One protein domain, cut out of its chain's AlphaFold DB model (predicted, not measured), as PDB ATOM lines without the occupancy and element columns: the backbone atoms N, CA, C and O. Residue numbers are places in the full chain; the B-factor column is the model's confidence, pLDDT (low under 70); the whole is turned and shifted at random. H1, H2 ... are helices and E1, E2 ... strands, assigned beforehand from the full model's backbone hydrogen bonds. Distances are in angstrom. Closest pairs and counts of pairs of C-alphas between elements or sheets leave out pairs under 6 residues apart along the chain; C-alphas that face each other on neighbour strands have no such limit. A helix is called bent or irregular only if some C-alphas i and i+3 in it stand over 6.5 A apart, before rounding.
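Overview. This is residues 154 to 227 of the 227 residues of an uncharacterized protein of Aspergillus lentulus (UniProt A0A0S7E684). Two long helices, H2 and H3, run one after the other and make a corner like an open L, and the far arm, residues 200 to 227, sticks out with nothing packed on it. Near the other end, a small two-stranded hairpin, E1 and E2, and one short helix, H1, form a loose body with the first part of H2, with no contact between H1 and H2. The printed part has 74 residues, with two named strands followed by three named helices in the order E1, E2, H1, H2, H3; the two strands are antiparallel, and the class is mostly helix. The whole is extended, with a radius of gyration of the C-alphas of 17.6 A, and spans 53 by 33 by 19 A.

Arrangement. E1, residues 156 to 158, and E2, residues 163 to 165, are antiparallel neighbours and form a hairpin, with 133 degrees between their directions. The C-alphas of Trp 157 and Glu 164 face each other at 4.6 A. N 158 and O 163 are within hydrogen-bond range at 2.9 A, as are N 165 and O 156 at 2.8 A. A tight link leads from E2 to H1, residues 171 to 177, which is apart from E1, but only just, with their closest C-alphas 8.2 A apart. A short link of 10 residues leads on to H2, residues 188 to 204, which is apart from H1, E1 and E2. A tight link of 3 residues joins H2 to H3, residues 208 to 224, and these two helices are apart. Of the O i to N i+4 pairs, 12 of 13 are within hydrogen-bond range in H2 and likewise in H3, but 1 of 3 in H1, where 2 of 4 O i to N i+3 pairs are within range.

Along the chain. E1 begins at C-alpha 156 (-75.437, 60.887, -20.911); E1 and E2 each measure 6.6 A from first to last C-alpha. H1 measures 9.9 A and is irregular, with C-alphas 173 and 176 7.3 A apart. H2 runs 23.7 A from C-alpha 188 (-64.274, 50.485, -11.608); it is neither bent nor irregular, but only just: C-alphas 189 and 192 are 6.2 A apart. H3 runs 25.3 A and ends at C-alpha 224 (-76.835, 28.154, -49.019).

Size, cuts and confidence. The outline is elongated, but only just, and the two C-alphas farthest apart, those of Pro 185 and Gly 227, are 53.5 A apart. Without the residues that stand free, the body spans 32 by 20 by 14 A. The printed part has no cut, no link is long, and Gly 227 is the chain's last residue. Mean pLDDT of the printed part is 78.4; residues 206 to 227 are under 70, and H3 has a mean of 58.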
ATOM      1  N   THR A 154     -77.310  54.342 -20.989       87.25
ATOM      2  CA  THR A 154     -75.970  54.020 -20.460       87.25
ATOM      3  C   THR A 154     -75.017  55.217 -20.486       87.25
ATOM      4  O   THR A 154     -74.178  55.351 -19.593       87.25
ATOM      5  N   PHE A 155     -75.153  56.099 -21.475       89.69
ATOM      6  CA  PHE A 155     -74.338  57.301 -21.624       89.69
ATOM      7  C   PHE A 155     -75.213  58.550 -21.568       89.69
ATOM      8  O   PHE A 155     -76.327  58.568 -22.091       89.69
ATOM      9  N   SER A 156     -74.710  59.619 -20.950       87.44
ATOM     10  CA  SER A 156     -75.437  60.887 -20.911       87.44
ATOM     11  C   SER A 156     -75.359  61.609 -22.257       87.44
ATOM     12  O   SER A 156     -74.321  61.605 -22.912       87.44
ATOM     13  N   TRP A 157     -76.437  62.278 -22.662       84.62
ATOM     14  CA  TRP A 157     -76.479  63.027 -23.920       84.62
ATOM     15  C   TRP A 157     -76.012  64.479 -23.740       84.62
ATOM     16  O   TRP A 157     -76.618  65.232 -22.972       84.62
ATOM     17  N   PHE A 158     -74.990  64.918 -24.484       83.12
ATOM     18  CA  PHE A 158     -74.588  66.326 -24.524       83.12
ATOM     19  C   PHE A 158     -75.378  67.092 -25.589       83.12
ATOM     20  O   PHE A 158     -75.060  67.069 -26.778       83.12
ATOM     21  N   SER A 159     -76.387  67.854 -25.153       81.44
ATOM     22  CA  SER A 159     -77.262  68.626 -26.051       81.44
ATOM     23  C   SER A 159     -76.533  69.653 -26.925       81.44
ATOM     24  O   SER A 159     -77.039  69.989 -27.989       81.44
ATOM     25  N   LYS A 160     -75.371  70.162 -26.495       82.62
ATOM     26  CA  LYS A 160     -74.611  71.180 -27.244       82.62
ATOM     27  C   LYS A 160     -73.879  70.613 -28.462       82.62
ATOM     28  O   LYS A 160     -73.775  71.295 -29.470       82.62
ATOM     29  N   GLU A 161     -73.388  69.382 -28.359       82.62
ATOM     30  CA  GLU A 161     -72.572  68.724 -29.391       82.62
ATOM     31  C   GLU A 161     -73.363  67.664 -30.166       82.62
ATOM     32  O   GLU A 161     -72.849  67.079 -31.114       82.62
ATOM     33  N   ASN A 162     -74.620  67.425 -29.769       81.06
ATOM     34  CA  ASN A 162     -75.482  66.385 -30.323       81.06
ATOM     35  C   ASN A 162     -74.792  65.005 -30.325       81.06
ATOM     36  O   ASN A 162     -74.868  64.260 -31.303       81.06
ATOM     37  N   ARG A 163     -74.076  64.701 -29.232       84.00
ATOM     38  CA  ARG A 163     -73.238  63.508 -29.077       84.00
ATOM     39  C   ARG A 163     -73.377  62.918 -27.671       84.00
ATOM     40  O   ARG A 163     -73.641  63.635 -26.706       84.00
ATOM     41  N   GLU A 164     -73.185  61.609 -27.562       85.00
ATOM     42  CA  GLU A 164     -73.114  60.890 -26.287       85.00
ATOM     43  C   GLU A 164     -71.797  61.177 -25.553       85.00
ATOM     44  O   GLU A 164     -70.714  61.100 -26.143       85.00
ATOM     45  N   ASP A 165     -71.884  61.445 -24.250       88.94
ATOM     46  CA  ASP A 165     -70.741  61.450 -23.342       88.94
ATOM     47  C   ASP A 165     -70.309  60.016 -23.040       88.94
ATOM     48  O   ASP A 165     -70.923  59.314 -22.237       88.94
ATOM     49  N   ARG A 166     -69.225  59.583 -23.674       87.81
ATOM     50  CA  ARG A 166     -68.672  58.231 -23.509       87.81
ATOM     51  C   ARG A 166     -67.463  58.174 -22.583       87.81
ATOM     52  O   ARG A 166     -66.791  57.140 -22.473       87.81
ATOM     53  N   THR A 167     -67.173  59.287 -21.910       88.56
ATOM     54  CA  THR A 167     -66.090  59.361 -20.923       88.56
ATOM     55  C   THR A 167     -66.451  58.618 -19.642       88.56
ATOM     56  O   THR A 167     -65.574  58.056 -18.996       88.56
ATOM     57  N   LYS A 168     -67.743  58.548 -19.311       90.50
ATOM     58  CA  LYS A 168     -68.270  57.892 -18.114       90.50
ATOM     59  C   LYS A 168     -69.662  57.334 -18.374       90.50
ATOM     60  O   LYS A 168     -70.386  57.833 -19.230       90.50
ATOM     61  N   PHE A 169     -70.055  56.333 -17.597       91.00
ATOM     62  CA  PHE A 169     -71.442  55.887 -17.592       91.00
ATOM     63  C   PHE A 169     -72.346  56.875 -16.851       91.00
ATOM     64  O   PHE A 169     -71.944  57.475 -15.848       91.00
ATOM     65  N   ASP A 170     -73.585  57.015 -17.320       90.06
ATOM     66  CA  ASP A 170     -74.596  57.786 -16.606       90.06
ATOM     67  C   ASP A 170     -75.029  57.038 -15.339       90.06
ATOM     68  O   ASP A 170     -75.575  55.933 -15.386       90.06
ATOM     69  N   GLN A 171     -74.810  57.651 -14.174       87.19
ATOM     70  CA  GLN A 171     -75.136  57.027 -12.889       87.19
ATOM     71  C   GLN A 171     -76.632  56.725 -12.761       87.19
ATOM     72  O   GLN A 171     -77.017  55.711 -12.176       87.19
ATOM     73  N   LYS A 172     -77.492  57.589 -13.311       85.81
ATOM     74  CA  LYS A 172     -78.942  57.400 -13.243       85.81
ATOM     75  C   LYS A 172     -79.381  56.245 -14.145       85.81
ATOM     76  O   LYS A 172     -80.151  55.396 -13.690       85.81
ATOM     77  N   GLY A 173     -78.863  56.190 -15.368       82.94
ATOM     78  CA  GLY A 173     -79.090  55.109 -16.322       82.94
ATOM     79  C   GLY A 173     -78.524  53.759 -15.885       82.94
ATOM     80  O   GLY A 173     -79.078  52.728 -16.257       82.94
ATOM     81  N   MET A 174     -77.492  53.743 -15.035       88.75
ATOM     82  CA  MET A 174     -76.880  52.521 -14.493       88.75
ATOM     83  C   MET A 174     -77.450  52.060 -13.146       88.75
ATOM     84  O   MET A 174     -77.105  50.975 -12.677       88.75
ATOM     85  N   LYS A 175     -78.363  52.821 -12.532       86.94
ATOM     86  CA  LYS A 175     -78.927  52.518 -11.202       86.94
ATOM     87  C   LYS A 175     -79.602  51.141 -11.108       86.94
ATOM     88  O   LYS A 175     -79.668  50.542 -10.039       86.94
ATOM     89  N   TRP A 176     -80.112  50.614 -12.224       83.00
ATOM     90  CA  TRP A 176     -80.719  49.275 -12.266       83.00
ATOM     91  C   TRP A 176     -79.711  48.150 -11.996       83.00
ATOM     92  O   TRP A 176     -80.118  47.045 -11.636       83.00
ATOM     93  N   LEU A 177     -78.418  48.421 -12.174       86.75
ATOM     94  CA  LEU A 177     -77.346  47.459 -11.978       86.75
ATOM     95  C   LEU A 177     -76.863  47.411 -10.524       86.75
ATOM     96  O   LEU A 177     -76.323  46.387 -10.116       86.75
ATOM     97  N   ASP A 178     -77.106  48.456  -9.728       86.50
ATOM     98  CA  ASP A 178     -76.654  48.557  -8.331       86.50
ATOM     99  C   ASP A 178     -77.056  47.355  -7.450       86.50
ATOM    100  O   ASP A 178     -76.233  46.909  -6.653       86.50
ATOM    101  N   PRO A 179     -78.259  46.753  -7.581       82.31
ATOM    102  CA  PRO A 179     -78.611  45.553  -6.816       82.31
ATOM    103  C   PRO A 179     -77.803  44.303  -7.203       82.31
ATOM    104  O   PRO A 179     -77.778  43.331  -6.452       82.31
ATOM    105  N   ILE A 180     -77.192  44.293  -8.391       79.50
ATOM    106  CA  ILE A 180     -76.395  43.176  -8.922       79.50
ATOM    107  C   ILE A 180     -74.906  43.425  -8.668       79.50
ATOM    108  O   ILE A 180     -74.181  42.505  -8.287       79.50
ATOM    109  N   LEU A 181     -74.457  44.658  -8.897       81.81
ATOM    110  CA  LEU A 181     -73.087  45.129  -8.728       81.81
ATOM    111  C   LEU A 181     -73.130  46.389  -7.870       81.81
ATOM    112  O   LEU A 181     -73.166  47.513  -8.374       81.81
ATOM    113  N   ALA A 182     -73.157  46.172  -6.556       82.56
ATOM    114  CA  ALA A 182     -73.212  47.254  -5.588       82.56
ATOM    115  C   ALA A 182     -72.049  48.240  -5.804       82.56
ATOM    116  O   ALA A 182     -70.933  47.820  -6.134       82.56
ATOM    117  N   PRO A 183     -72.282  49.553  -5.630       82.19
ATOM    118  CA  PRO A 183     -71.211  50.536  -5.667       82.19
ATOM    119  C   PRO A 183     -70.165  50.197  -4.600       82.19
ATOM    120  O   PRO A 183     -70.475  50.070  -3.418       82.19
ATOM    121  N   GLY A 184     -68.924  50.015  -5.038       86.31
ATOM    122  CA  GLY A 184     -67.817  49.600  -4.188       86.31
ATOM    123  C   GLY A 184     -66.475  49.752  -4.904       86.31
ATOM    124  O   GLY A 184     -66.450  50.022  -6.106       86.31
ATOM    125  N   PRO A 185     -65.353  49.566  -4.192       87.00
ATOM    126  CA  PRO A 185     -64.015  49.807  -4.734       87.00
ATOM    127  C   PRO A 185     -63.652  48.907  -5.926       87.00
ATOM    128  O   PRO A 185     -62.865  49.322  -6.762       87.00
ATOM    129  N   GLY A 186     -64.263  47.721  -6.054       85.38
ATOM    130  CA  GLY A 186     -64.069  46.818  -7.200       85.38
ATOM    131  C   GLY A 186     -64.982  47.097  -8.404       85.38
ATOM    132  O   GLY A 186     -64.929  46.386  -9.404       85.38
ATOM    133  N   ARG A 187     -65.863  48.103  -8.333       85.69
ATOM    134  CA  ARG A 187     -66.769  48.455  -9.439       85.69
ATOM    135  C   ARG A 187     -66.038  49.054 -10.659       85.69
ATOM    136  O   ARG A 187     -66.317  48.608 -11.772       85.69
ATOM    137  N   PRO A 188     -65.056  49.960 -10.489       89.38
ATOM    138  CA  PRO A 188     -64.274  50.485 -11.608       89.38
ATOM    139  C   PRO A 188     -63.526  49.403 -12.402       89.38
ATOM    140  O   PRO A 188     -63.396  49.525 -13.615       89.38
ATOM    141  N   GLU A 189     -63.104  48.308 -11.751       89.88
ATOM    142  CA  GLU A 189     -62.363  47.204 -12.389       89.88
ATOM    143  C   GLU A 189     -63.135  46.517 -13.523       89.88
ATOM    144  O   GLU A 189     -62.551  45.856 -14.384       89.88
ATOM    145  N   TRP A 190     -64.465  46.622 -13.525       87.56
ATOM    146  CA  TRP A 190     -65.289  46.074 -14.595       87.56
ATOM    147  C   TRP A 190     -65.994  47.149 -15.417       87.56
ATOM    148  O   TRP A 190     -66.201  46.913 -16.612       87.56
ATOM    149  N   GLU A 191     -66.336  48.299 -14.827       90.56
ATOM    150  CA  GLU A 191     -66.951  49.405 -15.563       90.56
ATOM    151  C   GLU A 191     -66.011  49.928 -16.641       90.56
ATOM    152  O   GLU A 191     -66.422  50.047 -17.794       90.56
ATOM    153  N   GLU A 192     -64.741  50.142 -16.300       91.62
ATOM    154  CA  GLU A 192     -63.789  50.757 -17.218       91.62
ATOM    155  C   GLU A 192     -63.498  49.878 -18.447       91.62
ATOM    156  O   GLU A 192     -63.730  50.345 -19.565       91.62
ATOM    157  N   PRO A 193     -63.178  48.572 -18.311       91.50
ATOM    158  CA  PRO A 193     -63.008  47.710 -19.481       91.50
ATOM    159  C   PRO A 193     -64.289  47.549 -20.306       91.50
ATOM    160  O   PRO A 193     -64.237  47.332 -21.515       91.50
ATOM    161  N   THR A 194     -65.462  47.620 -19.667       90.81
ATOM    162  CA  THR A 194     -66.741  47.536 -20.389       90.81
ATOM    163  C   THR A 194     -66.978  48.802 -21.207       90.81
ATOM    164  O   THR A 194     -67.401  48.711 -22.358       90.81
ATOM    165  N   ARG A 195     -66.659  49.970 -20.640       93.06
ATOM    166  CA  ARG A 195     -66.736  51.270 -21.312       93.06
ATOM    167  C   ARG A 195     -65.782  51.328 -22.501       93.06
ATOM    168  O   ARG A 195     -66.198  51.699 -23.596       93.06
ATOM    169  N   GLU A 196     -64.535  50.912 -22.301       92.56
ATOM    170  CA  GLU A 196     -63.519  50.833 -23.355       92.56
ATOM    171  C   GLU A 196     -63.950  49.901 -24.488       92.56
ATOM    172  O   GLU A 196     -63.950  50.316 -25.643       92.56
ATOM    173  N   ALA A 197     -64.421  48.691 -24.170       90.19
ATOM    174  CA  ALA A 197     -64.896  47.746 -25.179       90.19
ATOM    175  C   ALA A 197     -66.086  48.291 -25.993       90.19
ATOM    176  O   ALA A 197     -66.185  48.046 -27.196       90.19
ATOM    177  N   MET A 198     -66.995  49.042 -25.362       89.31
ATOM    178  CA  MET A 198     -68.121  49.683 -26.057       89.31
ATOM    179  C   MET A 198     -67.667  50.835 -26.964       89.31
ATOM    180  O   MET A 198     -68.218  51.015 -28.057       89.31
ATOM    181  N   ASN A 199     -66.658  51.594 -26.536       90.38
ATOM    182  CA  ASN A 199     -66.045  52.641 -27.347       90.38
ATOM    183  C   ASN A 199     -65.324  52.047 -28.558       90.38
ATOM    184  O   ASN A 199     -65.638  52.437 -29.682       90.38
ATOM    185  N   GLU A 200     -64.487  51.028 -28.350       90.19
ATOM    186  CA  GLU A 200     -63.816  50.292 -29.428       90.19
ATOM    187  C   GLU A 200     -64.832  49.717 -30.425       90.19
ATOM    188  O   GLU A 200     -64.663  49.845 -31.637       90.19
ATOM    189  N   ALA A 201     -65.925  49.115 -29.943       86.00
ATOM    190  CA  ALA A 201     -66.963  48.570 -30.814       86.00
ATOM    191  C   ALA A 201     -67.632  49.654 -31.672       86.00
ATOM    192  O   ALA A 201     -67.921  49.419 -32.841       86.00
ATOM    193  N   THR A 202     -67.854  50.847 -31.125       84.50
ATOM    194  CA  THR A 202     -68.465  51.944 -31.893       84.50
ATOM    195  C   THR A 202     -67.502  52.530 -32.915       84.50
ATOM    196  O   THR A 202     -67.917  52.872 -34.018       84.50
ATOM    197  N   GLU A 203     -66.214  52.611 -32.585       86.56
ATOM    198  CA  GLU A 203     -65.178  53.020 -33.537       86.56
ATOM    199  C   GLU A 203     -65.007  51.994 -34.661       86.56
ATOM    200  O   GLU A 203     -64.868  52.366 -35.826       86.56
ATOM    201  N   ARG A 204     -65.070  50.699 -34.328       83.94
ATOM    202  CA  ARG A 204     -64.990  49.600 -35.300       83.94
ATOM    203  C   ARG A 204     -66.223  49.534 -36.206       83.94
ATOM    204  O   ARG A 204     -66.097  49.133 -37.362       83.94
ATOM    205  N   TYR A 205     -67.393  49.931 -35.706       81.25
ATOM    206  CA  TYR A 205     -68.665  49.860 -36.427       81.25
ATOM    207  C   TYR A 205     -69.429  51.200 -36.392       81.25
ATOM    208  O   TYR A 205     -70.476  51.302 -35.753       81.25
ATOM    209  N   PRO A 206     -68.946  52.233 -37.107       68.62
ATOM    210  CA  PRO A 206     -69.521  53.581 -37.051       68.62
ATOM    211  C   PRO A 206     -70.895  53.700 -37.737       68.62
ATOM    212  O   PRO A 206     -71.637  54.637 -37.456       68.62
ATOM    213  N   ASN A 207     -71.248  52.754 -38.616       66.75
ATOM    214  CA  ASN A 207     -72.521  52.713 -39.335       66.75
ATOM    215  C   ASN A 207     -73.314  51.456 -38.942       66.75
ATOM    216  O   ASN A 207     -73.133  50.374 -39.501       66.75
ATOM    217  N   ASP A 208     -74.231  51.613 -37.991       61.31
ATOM    218  CA  ASP A 208     -75.056  50.532 -37.427       61.31
ATOM    219  C   ASP A 208     -75.932  49.822 -38.497       61.31
ATOM    220  O   ASP A 208     -76.265  48.638 -38.400       61.31
ATOM    221  N   GLU A 209     -76.238  50.508 -39.607       53.62
ATOM    222  CA  GLU A 209     -76.965  49.932 -40.747       53.62
ATOM    223  C   GLU A 209     -76.155  48.879 -41.518       53.62
ATOM    224  O   GLU A 209     -76.725  47.907 -42.025       53.62
ATOM    225  N   THR A 210     -74.828  49.021 -41.585       51.34
ATOM    226  CA  THR A 210     -73.970  48.093 -42.341       51.34
ATOM    227  C   THR A 210     -73.821  46.757 -41.616       51.34
ATOM    228  O   THR A 210     -73.798  45.716 -42.270       51.34
ATOM    229  N   LEU A 211     -73.847  46.756 -40.279       55.59
ATOM    230  CA  LEU A 211     -73.860  45.541 -39.451       55.59
ATOM    231  C   LEU A 211     -75.137  44.717 -39.644       55.59
ATOM    232  O   LEU A 211     -75.078  43.496 -39.785       55.59
ATOM    233  N   VAL A 212     -76.306  45.365 -39.687       52.62
ATOM    234  CA  VAL A 212     -77.585  44.666 -39.908       52.62
ATOM    235  C   VAL A 212     -77.647  44.046 -41.310       52.62
ATOM    236  O   VAL A 212     -78.260  42.988 -41.486       52.62
ATOM    237  N   ILE A 213     -77.013  44.682 -42.299       52.72
ATOM    238  CA  ILE A 213     -76.902  44.171 -43.672       52.72
ATOM    239  C   ILE A 213     -75.895  43.013 -43.740       52.72
ATOM    240  O   ILE A 213     -76.238  41.958 -44.274       52.72
ATOM    241  N   GLN A 214     -74.716  43.148 -43.127       54.34
ATOM    242  CA  GLN A 214     -73.691  42.096 -43.095       54.34
ATOM    243  C   GLN A 214     -74.164  40.844 -42.346       54.34
ATOM    244  O   GLN A 214     -74.064  39.741 -42.878       54.34
ATOM    245  N   MET A 215     -74.797  40.993 -41.177       54.12
ATOM    246  CA  MET A 215     -75.359  39.851 -40.437       54.12
ATOM    247  C   MET A 215     -76.514  39.165 -41.182       54.12
ATOM    248  O   MET A 215     -76.801  37.991 -40.937       54.12
ATOM    249  N   ARG A 216     -77.225  39.878 -42.070       54.69
ATOM    250  CA  ARG A 216     -78.206  39.244 -42.967       54.69
ATOM    251  C   ARG A 216     -77.515  38.442 -44.059       54.69
ATOM    252  O   ARG A 216     -77.909  37.302 -44.274       54.69
ATOM    253  N   GLN A 217     -76.499  39.013 -44.699       55.78
ATOM    254  CA  GLN A 217     -75.764  38.354 -45.778       55.78
ATOM    255  C   GLN A 217     -75.059  37.082 -45.292       55.78
ATOM    256  O   GLN A 217     -75.266  36.021 -45.871       55.78
ATOM    257  N   GLU A 218     -74.358  37.138 -44.159       62.00
ATOM    258  CA  GLU A 218     -73.659  35.982 -43.575       62.00
ATOM    259  C   GLU A 218     -74.628  34.854 -43.163       62.00
ATOM    260  O   GLU A 218     -74.319  33.660 -43.220       62.00
ATOM    261  N   LYS A 219     -75.855  35.216 -42.769       56.81
ATOM    262  CA  LYS A 219     -76.907  34.249 -42.447       56.81
ATOM    263  C   LYS A 219     -77.493  33.581 -43.691       56.81
ATOM    264  O   LYS A 219     -77.900  32.421 -43.602       56.81
ATOM    265  N   ASP A 220     -77.577  34.298 -44.804       66.06
ATOM    266  CA  ASP A 220     -78.092  33.767 -46.065       66.06
ATOM    267  C   ASP A 220     -77.032  32.897 -46.768       66.06
ATOM    268  O   ASP A 220     -77.369  31.816 -47.252       66.06
ATOM    269  N   GLU A 221     -75.748  33.261 -46.699       64.50
ATOM    270  CA  GLU A 221     -74.634  32.418 -47.168       64.50
ATOM    271  C   GLU A 221     -74.537  31.097 -46.393       64.50
ATOM    272  O   GLU A 221     -74.463  30.028 -46.999       64.50
ATOM    273  N   ASN A 222     -74.657  31.135 -45.063       60.56
ATOM    274  CA  ASN A 222     -74.675  29.918 -44.242       60.56
ATOM    275  C   ASN A 222     -75.901  29.022 -44.486       60.56
ATOM    276  O   ASN A 222     -75.898  27.852 -44.119       60.56
ATOM    277  N   ARG A 223     -76.984  29.544 -45.073       63.31
ATOM    278  CA  ARG A 223     -78.141  28.723 -45.469       63.31
ATOM    279  C   ARG A 223     -77.941  28.053 -46.818       63.31
ATOM    280  O   ARG A 223     -78.508  26.988 -47.031       63.31
ATOM    281  N   LEU A 224     -77.164  28.676 -47.697       68.69
ATOM    282  CA  LEU A 224     -76.835  28.154 -49.019       68.69
ATOM    283  C   LEU A 224     -75.718  27.106 -48.968       68.69
ATOM    284  O   LEU A 224     -75.673  26.244 -49.830       68.69
ATOM    285  N   SER A 225     -74.846  27.140 -47.957       60.50
ATOM    286  CA  SER A 225     -73.776  26.146 -47.770       60.50
ATOM    287  C   SER A 225     -74.215  24.857 -47.059       60.50
ATOM    288  O   SER A 225     -73.441  23.905 -46.980       60.50
ATOM    289  N   LEU A 226     -75.439  24.822 -46.525       58.25
ATOM    290  CA  LEU A 226     -76.002  23.714 -45.740       58.25
ATOM    291  C   LEU A 226     -77.166  22.989 -46.444       58.25
ATOM    292  O   LEU A 226     -77.781  22.112 -45.833       58.25
ATOM    293  N   GLY A 227     -77.483  23.361 -47.687       50.53
ATOM    294  CA  GLY A 227     -78.468  22.697 -48.550       50.53
ATOM    295  C   GLY A 227     -77.810  22.155 -49.804       50.53
ATOM    296  O   GLY A 227     -78.250  21.074 -50.249       50.53
TER     297      GLY A 227